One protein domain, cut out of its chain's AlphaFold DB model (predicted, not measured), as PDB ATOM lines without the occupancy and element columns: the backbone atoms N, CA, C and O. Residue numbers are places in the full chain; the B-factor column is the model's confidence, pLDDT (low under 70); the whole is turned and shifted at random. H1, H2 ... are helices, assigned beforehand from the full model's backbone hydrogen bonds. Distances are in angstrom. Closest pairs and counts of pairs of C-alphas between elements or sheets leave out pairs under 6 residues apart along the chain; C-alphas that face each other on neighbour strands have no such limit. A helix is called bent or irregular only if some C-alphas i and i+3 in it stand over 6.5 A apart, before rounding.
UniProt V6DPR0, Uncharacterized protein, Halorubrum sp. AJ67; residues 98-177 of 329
ATOM      1  N   ASP A  98      30.996  22.243  11.940       85.69
ATOM      2  CA  ASP A  98      30.297  22.823  13.105       85.69
ATOM      3  C   ASP A  98      30.386  21.928  14.342       85.69
ATOM      4  O   ASP A  98      30.616  20.733  14.226       85.69
ATOM      5  N   ASP A  99      30.153  22.538  15.505       78.00
ATOM      6  CA  ASP A  99      30.271  22.020  16.875       78.00
ATOM      7  C   ASP A  99      31.684  22.056  17.472       78.00
ATOM      8  O   ASP A  99      32.673  21.841  16.763       78.00
ATOM      9  N   PRO A 100      31.800  22.348  18.784       66.44
ATOM     10  CA  PRO A 100      33.076  22.324  19.481       66.44
ATOM     11  C   PRO A 100      33.736  20.947  19.427       66.44
ATOM     12  O   PRO A 100      33.076  19.924  19.283       66.44
ATOM     13  N   ALA A 101      35.063  20.920  19.557       65.12
ATOM     14  CA  ALA A 101      35.794  19.663  19.655       65.12
ATOM     15  C   ALA A 101      35.307  18.812  20.842       65.12
ATOM     16  O   ALA A 101      34.986  19.348  21.902       65.12
ATOM     17  N   GLU A 102      35.318  17.487  20.641       66.00
ATOM     18  CA  GLU A 102      34.785  16.490  21.577       66.00
ATOM     19  C   GLU A 102      35.202  16.763  23.027       66.00
ATOM     20  O   GLU A 102      36.390  16.760  23.360       66.00
ATOM     21  N   SER A 103      34.213  16.942  23.908       55.81
ATOM     22  CA  SER A 103      34.437  16.964  25.356       55.81
ATOM     23  C   SER A 103      33.534  15.957  26.081       55.81
ATOM     24  O   SER A 103      32.310  16.031  26.057       55.81
ATOM     25  N   GLY A 104      34.135  14.980  26.771       56.81
ATOM     26  CA  GLY A 104      33.409  13.991  27.581       56.81
ATOM     27  C   GLY A 104      33.397  12.564  27.014       56.81
ATOM     28  O   GLY A 104      34.249  12.185  26.225       56.81
ATOM     29  N   SER A 105      32.469  11.721  27.494       54.94
ATOM     30  CA  SER A 105      32.445  10.262  27.233       54.94
ATOM     31  C   SER A 105      31.345   9.794  26.261       54.94
ATOM     32  O   SER A 105      31.154   8.587  26.078       54.94
ATOM     33  N   GLY A 106      30.615  10.721  25.629       56.06
ATOM     34  CA  GLY A 106      29.514  10.447  24.688       56.06
ATOM     35  C   GLY A 106      29.983  10.002  23.295       56.06
ATOM     36  O   GLY A 106      31.155  10.129  22.968       56.06
ATOM     37  N   TYR A 107      29.106   9.375  22.499       59.66
ATOM     38  CA  TYR A 107      29.371   8.970  21.096       59.66
ATOM     39  C   TYR A 107      28.999  10.079  20.086       59.66
ATOM     40  O   TYR A 107      28.975   9.830  18.885       59.66
ATOM     41  N   SER A 108      28.666  11.293  20.550       59.34
ATOM     42  CA  SER A 108      28.443  12.430  19.653       59.34
ATOM     43  C   SER A 108      29.693  12.649  18.809       59.34
ATOM     44  O   SER A 108      30.804  12.728  19.329       59.34
ATOM     45  N   VAL A 109      29.505  12.699  17.494       62.22
ATOM     46  CA  VAL A 109      30.558  13.075  16.557       62.22
ATOM     47  C   VAL A 109      30.557  14.598  16.514       62.22
ATOM     48  O   VAL A 109      29.901  15.188  15.667       62.22
ATOM     49  N   GLU A 110      31.191  15.226  17.501       78.12
ATOM     50  CA  GLU A 110      31.268  16.692  17.583       78.12
ATOM     51  C   GLU A 110      32.271  17.203  16.529       78.12
ATOM     52  O   GLU A 110      33.152  16.452  16.097       78.12
ATOM     53  N   GLY A 111      32.171  18.447  16.073       86.19
ATOM     54  CA  GLY A 111      33.065  18.996  15.054       86.19
ATOM     55  C   GLY A 111      34.343  19.609  15.604       86.19
ATOM     56  O   GLY A 111      34.979  19.042  16.498       86.19
ATOM     57  N   VAL A 112      34.789  20.703  14.984       88.44
ATOM     58  CA  VAL A 112      36.053  21.398  15.293       88.44
ATOM     59  C   VAL A 112      35.917  22.920  15.405       88.44
ATOM     60  O   VAL A 112      36.936  23.628  15.383       88.44
ATOM     61  N   ALA A 113      34.686  23.428  15.481       86.62
ATOM     62  CA  ALA A 113      34.438  24.847  15.690       86.62
ATOM     63  C   ALA A 113      35.028  25.291  17.041       86.62
ATOM     64  O   ALA A 113      35.063  24.532  18.009       86.62
ATOM     65  N   GLN A 114      35.536  26.510  17.108       84.12
ATOM     66  CA  GLN A 114      36.069  27.118  18.323       84.12
ATOM     67  C   GLN A 114      35.205  28.306  18.749       84.12
ATOM     68  O   GLN A 114      34.345  28.777  18.005       84.12
ATOM     69  N   ASP A 115      35.417  28.788  19.972       79.62
ATOM     70  CA  ASP A 115      34.698  29.953  20.485       79.62
ATOM     71  C   ASP A 115      34.915  31.164  19.566       79.62
ATOM     72  O   ASP A 115      36.040  31.618  19.371       79.62
ATOM     73  N   GLY A 116      33.820  31.702  19.024       76.75
ATOM     74  CA  GLY A 116      33.845  32.827  18.085       76.75
ATOM     75  C   GLY A 116      33.694  32.431  16.615       76.75
ATOM     76  O   GLY A 116      33.376  33.304  15.807       76.75
ATOM     77  N   ASP A 117      33.816  31.143  16.276       79.88
ATOM     78  CA  ASP A 117      33.501  30.667  14.930       79.88
ATOM     79  C   ASP A 117      32.016  30.882  14.624       79.88
ATOM     80  O   ASP A 117      31.126  30.514  15.399       79.88
ATOM     81  N   LYS A 118      31.732  31.457  13.453       82.56
ATOM     82  CA  LYS A 118      30.362  31.497  12.944       82.56
ATOM     83  C   LYS A 118      29.925  30.084  12.527       82.56
ATOM     84  O   LYS A 118      30.729  29.358  11.935       82.56
ATOM     85  N   PRO A 119      28.655  29.710  12.753       87.94
ATOM     86  CA  PRO A 119      28.101  28.464  12.229       87.94
ATOM     87  C   PRO A 119      28.281  28.357  10.710       87.94
ATOM     88  O   PRO A 119      28.100  29.357  10.009       87.94
ATOM     89  N   ILE A 120      28.588  27.167  10.181       90.25
ATOM     90  CA  ILE A 120      28.821  26.986   8.738       90.25
ATOM     91  C   ILE A 120      27.574  27.326   7.929       90.25
ATOM     92  O   ILE A 120      27.682  27.888   6.841       90.25
ATOM     93  N   VAL A 121      26.389  27.087   8.498       91.19
ATOM     94  CA  VAL A 121      25.109  27.428   7.872       91.19
ATOM     95  C   VAL A 121      25.007  28.920   7.540       91.19
ATOM     96  O   VAL A 121      24.356  29.284   6.567       91.19
ATOM     97  N   ALA A 122      25.703  29.802   8.269       89.19
ATOM     98  CA  ALA A 122      25.737  31.224   7.940       89.19
ATOM     99  C   ALA A 122      26.490  31.505   6.627       89.19
ATOM    100  O   ALA A 122      26.087  32.392   5.878       89.19
ATOM    101  N   ALA A 123      27.557  30.754   6.331       89.69
ATOM    102  CA  ALA A 123      28.262  30.837   5.053       89.69
ATOM    103  C   ALA A 123      27.444  30.180   3.929       89.69
ATOM    104  O   ALA A 123      27.297  30.758   2.854       89.69
ATOM    105  N   VAL A 124      26.826  29.022   4.198       92.25
ATOM    106  CA  VAL A 124      25.945  28.335   3.235       92.25
ATOM    107  C   VAL A 124      24.768  29.234   2.836       92.25
ATOM    108  O   VAL A 124      24.504  29.407   1.649       92.25
ATOM    109  N   ALA A 125      24.108  29.874   3.803       92.25
ATOM    110  CA  ALA A 125      22.975  30.762   3.554       92.25
ATOM    111  C   ALA A 125      23.347  31.993   2.716       92.25
ATOM    112  O   ALA A 125      22.527  32.454   1.925       92.25
ATOM    113  N   GLN A 126      24.571  32.511   2.857       89.62
ATOM    114  CA  GLN A 126      25.058  33.627   2.040       89.62
ATOM    115  C   GLN A 126      25.247  33.239   0.571       89.62
ATOM    116  O   GLN A 126      24.970  34.052  -0.309       89.62
ATOM    117  N   VAL A 127      25.697  32.011   0.305       91.50
ATOM    118  CA  VAL A 127      25.918  31.511  -1.061       91.50
ATOM    119  C   VAL A 127      24.611  31.037  -1.705       91.50
ATOM    120  O   VAL A 127      24.384  31.261  -2.892       91.50
ATOM    121  N   HIS A 128      23.728  30.407  -0.926       91.75
ATOM    122  CA  HIS A 128      22.548  29.707  -1.440       91.75
ATOM    123  C   HIS A 128      21.203  30.414  -1.199       91.75
ATOM    124  O   HIS A 128      20.177  29.864  -1.589       91.75
ATOM    125  N   ASP A 129      21.194  31.620  -0.616       84.94
ATOM    126  CA  ASP A 129      19.986  32.419  -0.308       84.94
ATOM    127  C   ASP A 129      18.903  31.602   0.428       84.94
ATOM    128  O   ASP A 129      17.742  31.528   0.019       84.94
ATOM    129  N   MET A 130      19.315  30.931   1.508       93.31
ATOM    130  CA  MET A 130      18.450  30.050   2.298       93.31
ATOM    131  C   MET A 130      17.415  30.837   3.115       93.31
ATOM    132  O   MET A 130      17.693  31.899   3.678       93.31
ATOM    133  N   THR A 131      16.217  30.273   3.251       93.38
ATOM    134  CA  THR A 131      15.179  30.774   4.157       93.38
ATOM    135  C   THR A 131      15.520  30.497   5.625       93.38
ATOM    136  O   THR A 131      16.351  29.653   5.947       93.38
ATOM    137  N   ALA A 132      14.842  31.187   6.550       92.44
ATOM    138  CA  ALA A 132      15.046  30.975   7.986       92.44
ATOM    139  C   ALA A 132      14.749  29.529   8.428       92.44
ATOM    140  O   ALA A 132      15.482  28.993   9.252       92.44
ATOM    141  N   ASP A 133      13.720  28.901   7.850       93.75
ATOM    142  CA  ASP A 133      13.344  27.517   8.161       93.75
ATOM    143  C   ASP A 133      14.403  26.522   7.650       93.75
ATOM    144  O   ASP A 133      14.716  25.551   8.331       93.75
ATOM    145  N   GLU A 134      14.994  26.774   6.474       92.88
ATOM    146  CA  GLU A 134      16.089  25.955   5.926       92.88
ATOM    147  C   GLU A 134      17.372  26.102   6.750       92.88
ATOM    148  O   GLU A 134      18.077  25.123   6.962       92.88
ATOM    149  N   ILE A 135      17.661  27.305   7.254       91.88
ATOM    150  CA  ILE A 135      18.804  27.546   8.146       91.88
ATOM    151  C   ILE A 135      18.625  26.812   9.479       91.88
ATOM    152  O   ILE A 135      19.583  26.239   9.988       91.88
ATOM    153  N   GLU A 136      17.420  26.829  10.054       92.00
ATOM    154  CA  GLU A 136      17.127  26.119  11.307       92.00
ATOM    155  C   GLU A 136      17.169  24.593  11.133       92.00
ATOM    156  O   GLU A 136      17.540  23.880  12.065       92.00
ATOM    157  N   ALA A 137      16.801  24.093   9.951       91.56
ATOM    158  CA  ALA A 137      16.798  22.667   9.636       91.56
ATOM    159  C   ALA A 137      18.162  22.113   9.194       91.56
ATOM    160  O   ALA A 137      18.301  20.894   9.151       91.56
ATOM    161  N   PHE A 138      19.129  22.977   8.868       91.81
ATOM    162  CA  PHE A 138      20.434  22.575   8.348       91.81
ATOM    163  C   PHE A 138      21.196  21.696   9.344       91.81
ATOM    164  O   PHE A 138      21.476  22.107  10.474       91.81
ATOM    165  N   ASP A 139      21.580  20.502   8.902       89.06
ATOM    166  CA  ASP A 139      22.250  19.496   9.713       89.06
ATOM    167  C   ASP A 139      23.426  18.869   8.958       89.06
ATOM    168  O   ASP A 139      23.283  18.198   7.937       89.06
ATOM    169  N   LEU A 140      24.626  19.003   9.522       90.00
ATOM    170  CA  LEU A 140      25.833  18.388   8.977       90.00
ATOM    171  C   LEU A 140      25.816  16.857   9.002       90.00
ATOM    172  O   LEU A 140      26.648  16.234   8.333       90.00
ATOM    173  N   SER A 141      24.899  16.225   9.734       85.06
ATOM    174  CA  SER A 141      24.670  14.782   9.663       85.06
ATOM    175  C   SER A 141      23.963  14.366   8.361       85.06
ATOM    176  O   SER A 141      24.228  13.268   7.848       85.06
ATOM    177  N   ASP A 142      23.193  15.265   7.739       89.25
ATOM    178  CA  ASP A 142      22.547  15.045   6.445       89.25
ATOM    179  C   ASP A 142      23.539  15.249   5.289       89.25
ATOM    180  O   ASP A 142      24.323  16.197   5.224       89.25
ATOM    181  N   ARG A 143      23.539  14.303   4.350       89.62
ATOM    182  CA  ARG A 143      24.380  14.374   3.157       89.62
ATOM    183  C   ARG A 143      23.958  15.508   2.231       89.62
ATOM    184  O   ARG A 143      24.839  16.098   1.606       89.62
ATOM    185  N   ASP A 144      22.665  15.780   2.112       93.12
ATOM    186  CA  ASP A 144      22.163  16.794   1.187       93.12
ATOM    187  C   ASP A 144      22.561  18.199   1.654       93.12
ATOM    188  O   ASP A 144      23.065  18.983   0.849       93.12
ATOM    189  N   ASP A 145      22.512  18.455   2.959       93.06
ATOM    190  CA  ASP A 145      22.993  19.704   3.558       93.06
ATOM    191  C   ASP A 145      24.509  19.861   3.415       93.06
ATOM    192  O   ASP A 145      25.000  20.910   2.990       93.06
ATOM    193  N   ARG A 146      25.285  18.792   3.651       93.62
ATOM    194  CA  ARG A 146      26.733  18.824   3.383       93.62
ATOM    195  C   ARG A 146      27.055  19.117   1.921       93.62
ATOM    196  O   ARG A 146      28.073  19.750   1.646       93.62
ATOM    197  N   ASN A 147      26.224  18.676   0.977       93.31
ATOM    198  CA  ASN A 147      26.431  18.954  -0.445       93.31
ATOM    199  C   ASN A 147      26.245  20.437  -0.800       93.31
ATOM    200  O   ASN A 147      26.773  20.860  -1.829       93.31
ATOM    201  N   LEU A 148      25.569  21.226   0.042       94.44
ATOM    202  CA  LEU A 148      25.504  22.683  -0.100       94.44
ATOM    203  C   LEU A 148      26.834  23.364   0.263       94.44
ATOM    204  O   LEU A 148      27.103  24.468  -0.188       94.44
ATOM    205  N   ILE A 149      27.717  22.706   1.020       93.00
ATOM    206  CA  ILE A 149      29.067  23.213   1.300       93.00
ATOM    207  C   ILE A 149      29.959  22.887   0.096       93.00
ATOM    208  O   ILE A 149      30.650  21.861   0.050       93.00
ATOM    209  N   ASN A 150      29.870  23.746  -0.915       90.81
ATOM    210  CA  ASN A 150      30.639  23.689  -2.154       90.81
ATOM    211  C   ASN A 150      31.923  24.542  -2.063       90.81
ATOM    212  O   ASN A 150      32.252  25.086  -1.010       90.81
ATOM    213  N   TYR A 151      32.656  24.655  -3.175       87.12
ATOM    214  CA  TYR A 151      33.886  25.453  -3.236       87.12
ATOM    215  C   TYR A 151      33.660  26.927  -2.861       87.12
ATOM    216  O   TYR A 151      34.446  27.467  -2.096       87.12
ATOM    217  N   GLU A 152      32.566  27.548  -3.312       88.44
ATOM    218  CA  GLU A 152      32.257  28.956  -3.014       88.44
ATOM    219  C   GLU A 152      31.999  29.179  -1.514       88.44
ATOM    220  O   GLU A 152      32.440  30.176  -0.948       88.44
ATOM    221  N   VAL A 153      31.336  28.231  -0.839       89.50
ATOM    222  CA  VAL A 153      31.132  28.281   0.621       89.50
ATOM    223  C   VAL A 153      32.455  28.126   1.373       89.50
ATOM    224  O   VAL A 153      32.683  28.826   2.359       89.50
ATOM    225  N   LEU A 154      33.322  27.210   0.931       87.12
ATOM    226  CA  LEU A 154      34.634  27.003   1.552       87.12
ATOM    227  C   LEU A 154      35.539  28.225   1.356       87.12
ATOM    228  O   LEU A 154      36.127  28.689   2.326       87.12
ATOM    229  N   GLU A 155      35.571  28.799   0.154       83.94
ATOM    230  CA  GLU A 155      36.298  30.038  -0.148       83.94
ATOM    231  C   GLU A 155      35.766  31.212   0.692       83.94
ATOM    232  O   GLU A 155      36.537  32.004   1.235       83.94
ATOM    233  N   LEU A 156      34.443  31.320   0.864       84.38
ATOM    234  CA  LEU A 156      33.851  32.330   1.742       84.38
ATOM    235  C   LEU A 156      34.294  32.137   3.198       84.38
ATOM    236  O   LEU A 156      34.655  33.111   3.856       84.38
ATOM    237  N   LEU A 157      34.301  30.897   3.695       83.44
ATOM    238  CA  LEU A 157      34.747  30.580   5.052       83.44
ATOM    239  C   LEU A 157      36.223  30.946   5.260       83.44
ATOM    240  O   LEU A 157      36.565  31.537   6.284       83.44
ATOM    241  N   GLU A 158      37.088  30.621   4.299       78.94
ATOM    242  CA  GLU A 158      38.516  30.964   4.324       78.94
ATOM    243  C   GLU A 158      38.735  32.482   4.383       78.94
ATOM    244  O   GLU A 158      39.547  32.962   5.178       78.94
ATOM    245  N   ASN A 159      37.948  33.241   3.618       73.25
ATOM    246  CA  ASN A 159      38.059  34.694   3.517       73.25
ATOM    247  C   ASN A 159      37.400  35.462   4.682       73.25
ATOM    248  O   ASN A 159      37.863  36.544   5.041       73.25
ATOM    249  N   GLU A 160      36.323  34.947   5.292       64.19
ATOM    250  CA  GLU A 160      35.563  35.680   6.321       64.19
ATOM    251  C   GLU A 160      36.340  35.916   7.627       64.19
ATOM    252  O   GLU A 160      36.072  36.902   8.318       64.19
ATOM    253  N   ASN A 161      37.309  35.056   7.956       57.41
ATOM    254  CA  ASN A 161      38.072  35.133   9.208       57.41
ATOM    255  C   ASN A 161      39.520  35.638   9.018       57.41
ATOM    256  O   ASN A 161      40.329  35.528   9.934       57.41
ATOM    257  N   SER A 162      39.885  36.177   7.849       52.72
ATOM    258  CA  SER A 162      41.274  36.562   7.535       52.72
ATOM    259  C   SER A 162      41.639  38.017   7.899       52.72
ATOM    260  O   SER A 162      42.540  38.595   7.284       52.72
ATOM    261  N   LEU A 163      40.926  38.664   8.829       49.38
ATOM    262  CA  LEU A 163      41.045  40.118   9.025       49.38
ATOM    263  C   LEU A 163      42.251  40.576   9.872       49.38
ATOM    264  O   LEU A 163      42.501  41.780   9.931       49.38
ATOM    265  N   ASP A 164      43.056  39.666  10.424       53.47
ATOM    266  CA  ASP A 164      44.338  39.982  11.069       53.47
ATOM    267  C   ASP A 164      45.306  38.779  10.952       53.47
ATOM    268  O   ASP A 164      44.888  37.629  11.090       53.47
ATOM    269  N   GLU A 165      46.603  39.004  10.697       51.50
ATOM    270  CA  GLU A 165      47.613  37.923  10.629       51.50
ATOM    271  C   GLU A 165      47.686  37.128  11.941       51.50
ATOM    272  O   GLU A 165      47.995  35.937  11.930       51.50
ATOM    273  N   SER A 166      47.343  37.773  13.060       53.38
ATOM    274  CA  SER A 166      47.280  37.155  14.387       53.38
ATOM    275  C   SER A 166      46.059  36.250  14.621       53.38
ATOM    276  O   SER A 166      46.062  35.479  15.578       53.38
ATOM    277  N   GLU A 167      45.048  36.285  13.745       51.31
ATOM    278  CA  GLU A 167      43.831  35.459  13.836       51.31
ATOM    279  C   GLU A 167      43.842  34.261  12.865       51.31
ATOM    280  O   GLU A 167      42.945  33.419  12.915       51.31
ATOM    281  N   ARG A 168      44.885  34.108  12.029       50.88
ATOM    282  CA  ARG A 168      45.011  32.991  11.065       50.88
ATOM    283  C   ARG A 168      44.955  31.605  11.714       50.88
ATOM    284  O   ARG A 168      44.380  30.694  11.125       50.88
ATOM    285  N   GLU A 169      45.480  31.450  12.931       48.75
ATOM    286  CA  GLU A 169      45.447  30.182  13.686       48.75
ATOM    287  C   GLU A 169      44.009  29.752  14.064       48.75
ATOM    288  O   GLU A 169      43.715  28.565  14.231       48.75
ATOM    289  N   PHE A 170      43.082  30.713  14.102       51.03
ATOM    290  CA  PHE A 170      41.670  30.534  14.443       51.03
ATOM    291  C   PHE A 170      40.734  30.793  13.244       51.03
ATOM    292  O   PHE A 170      39.517  30.751  13.388       51.03
ATOM    293  N   GLY A 171      41.288  31.030  12.048       64.38
ATOM    294  CA  GLY A 171      40.538  31.381  10.842       64.38
ATOM    295  C   GLY A 171      39.860  30.204  10.125       64.38
ATOM    296  O   GLY A 171      40.027  29.036  10.481       64.38
ATOM    297  N   GLY A 172      39.103  30.502   9.063       72.94
ATOM    298  CA  GLY A 172      38.338  29.510   8.301       72.94
ATOM    299  C   GLY A 172      39.198  28.417   7.666       72.94
ATOM    300  O   GLY A 172      38.845  27.241   7.747       72.94
ATOM    301  N   SER A 173      40.377  28.769   7.143       75.50
ATOM    302  CA  SER A 173      41.354  27.798   6.627       75.50
ATOM    303  C   SER A 173      41.839  26.842   7.722       75.50
ATOM    304  O   SER A 173      41.891  25.628   7.511       75.50
ATOM    305  N   ALA A 174      42.112  27.354   8.929       78.38
ATOM    306  CA  ALA A 174      42.508  26.529  10.071       78.38
ATOM    307  C   ALA A 174      41.375  25.585  10.498       78.38
ATOM    308  O   ALA A 174      41.612  24.407  10.768       78.38
ATOM    309  N   ARG A 175      40.124  26.058  10.489       85.06
ATOM    310  CA  ARG A 175      38.942  25.231  10.763       85.06
ATOM    311  C   ARG A 175      38.757  24.114   9.733       85.06
ATOM    312  O   ARG A 175      38.540  22.966  10.125       85.06
ATOM    313  N   ILE A 176      38.900  24.408   8.440       85.69
ATOM    314  CA  ILE A 176      38.879  23.394   7.371       85.69
ATOM    315  C   ILE A 176      40.007  22.378   7.583       85.69
ATOM    316  O   ILE A 176      39.770  21.171   7.500       85.69
ATOM    317  N   GLY A 177      41.217  22.846   7.903       82.88
ATOM    318  CA  GLY A 177      42.368  21.999   8.219       82.88
ATOM    319  C   GLY A 177      42.092  21.047   9.386       82.88
ATOM    320  O   GLY A 177      42.260  19.833   9.242       82.88
TER     321      GLY A 177
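AT A GLANCE: This is residues 98 to 177 of the 329 residues of an uncharacterized protein of Halorubrum sp. AJ67 (UniProt V6DPR0). The longest helix, H4, stands in a bent row of short helices that runs H2, H1, H4, H6, H5, each set crosswise to the next it meets, with H3 near H1. The unnamed stretch of residues 98 to 119 lies on the hollow side of this row, and residues 103 to 108 of it stick out as a free loop. The printed part has 80 residues with six named helices, H1 to H6 in chain order, and no named strand; the class is all helix. The whole is compact, with a radius of gyration of the C-alphas of 13.2 A, yet flat, spanning 37 by 35 by 19 A.

IN THESE COORDINATES: H4, residues 151 to 160, is 14.1 A long from first to last C-alpha, starting at (33.886, 25.453, -3.236). H1, residues 120 to 128, measures 12.3 A and begins at (28.821, 26.986, 8.738). H2 is residues 132 to 137 and H3 residues 143 to 148. H5, residues 165 to 170, is irregular: C-alphas 166 and 169 are 7.2 A apart. H6, residues 172 to 177, ends at (42.368, 21.999, 8.219).

HOW THE PARTS SIT: H4 touches H1 at a steep tilt of 59 degrees, opposite ways; their closest C-alphas, Val 124 and Val 153, are 5.8 A apart. H4 also touches H6, with the closest C-alphas, Glu 158 and Gly 172, 4.2 A apart. H1 and H2 only just touch, with 3 pairs of C-alphas within 8 A, the closest being Val 121 and Ile 135 at 6.3 A. H3 is close to H1 but not clearly touching: the closest C-alphas, Val 124 and Leu 148, are 6.6 A apart. H3 and H4 meet only through their link. H5 is close to H6 but not clearly touching, the closest C-alphas, Arg 168 and Ala 174, being 7.0 A apart. H2 and H3 are apart. In H1, H2, H3, H4 and H6 every O i to N i+4 pair is within hydrogen-bond range; in H5 0 of 2 are, and 1 of 3 O i to N i+3 pairs.

THE WHOLE: The C-alphas farthest apart, those of Ser 105 and Asp 129, are 37.5 A apart. The printed part has no cut, and the five links between helices are tight. The mean pLDDT of the printed part is 78.9; residues 100 to 109 and 160 to 171 are under 70.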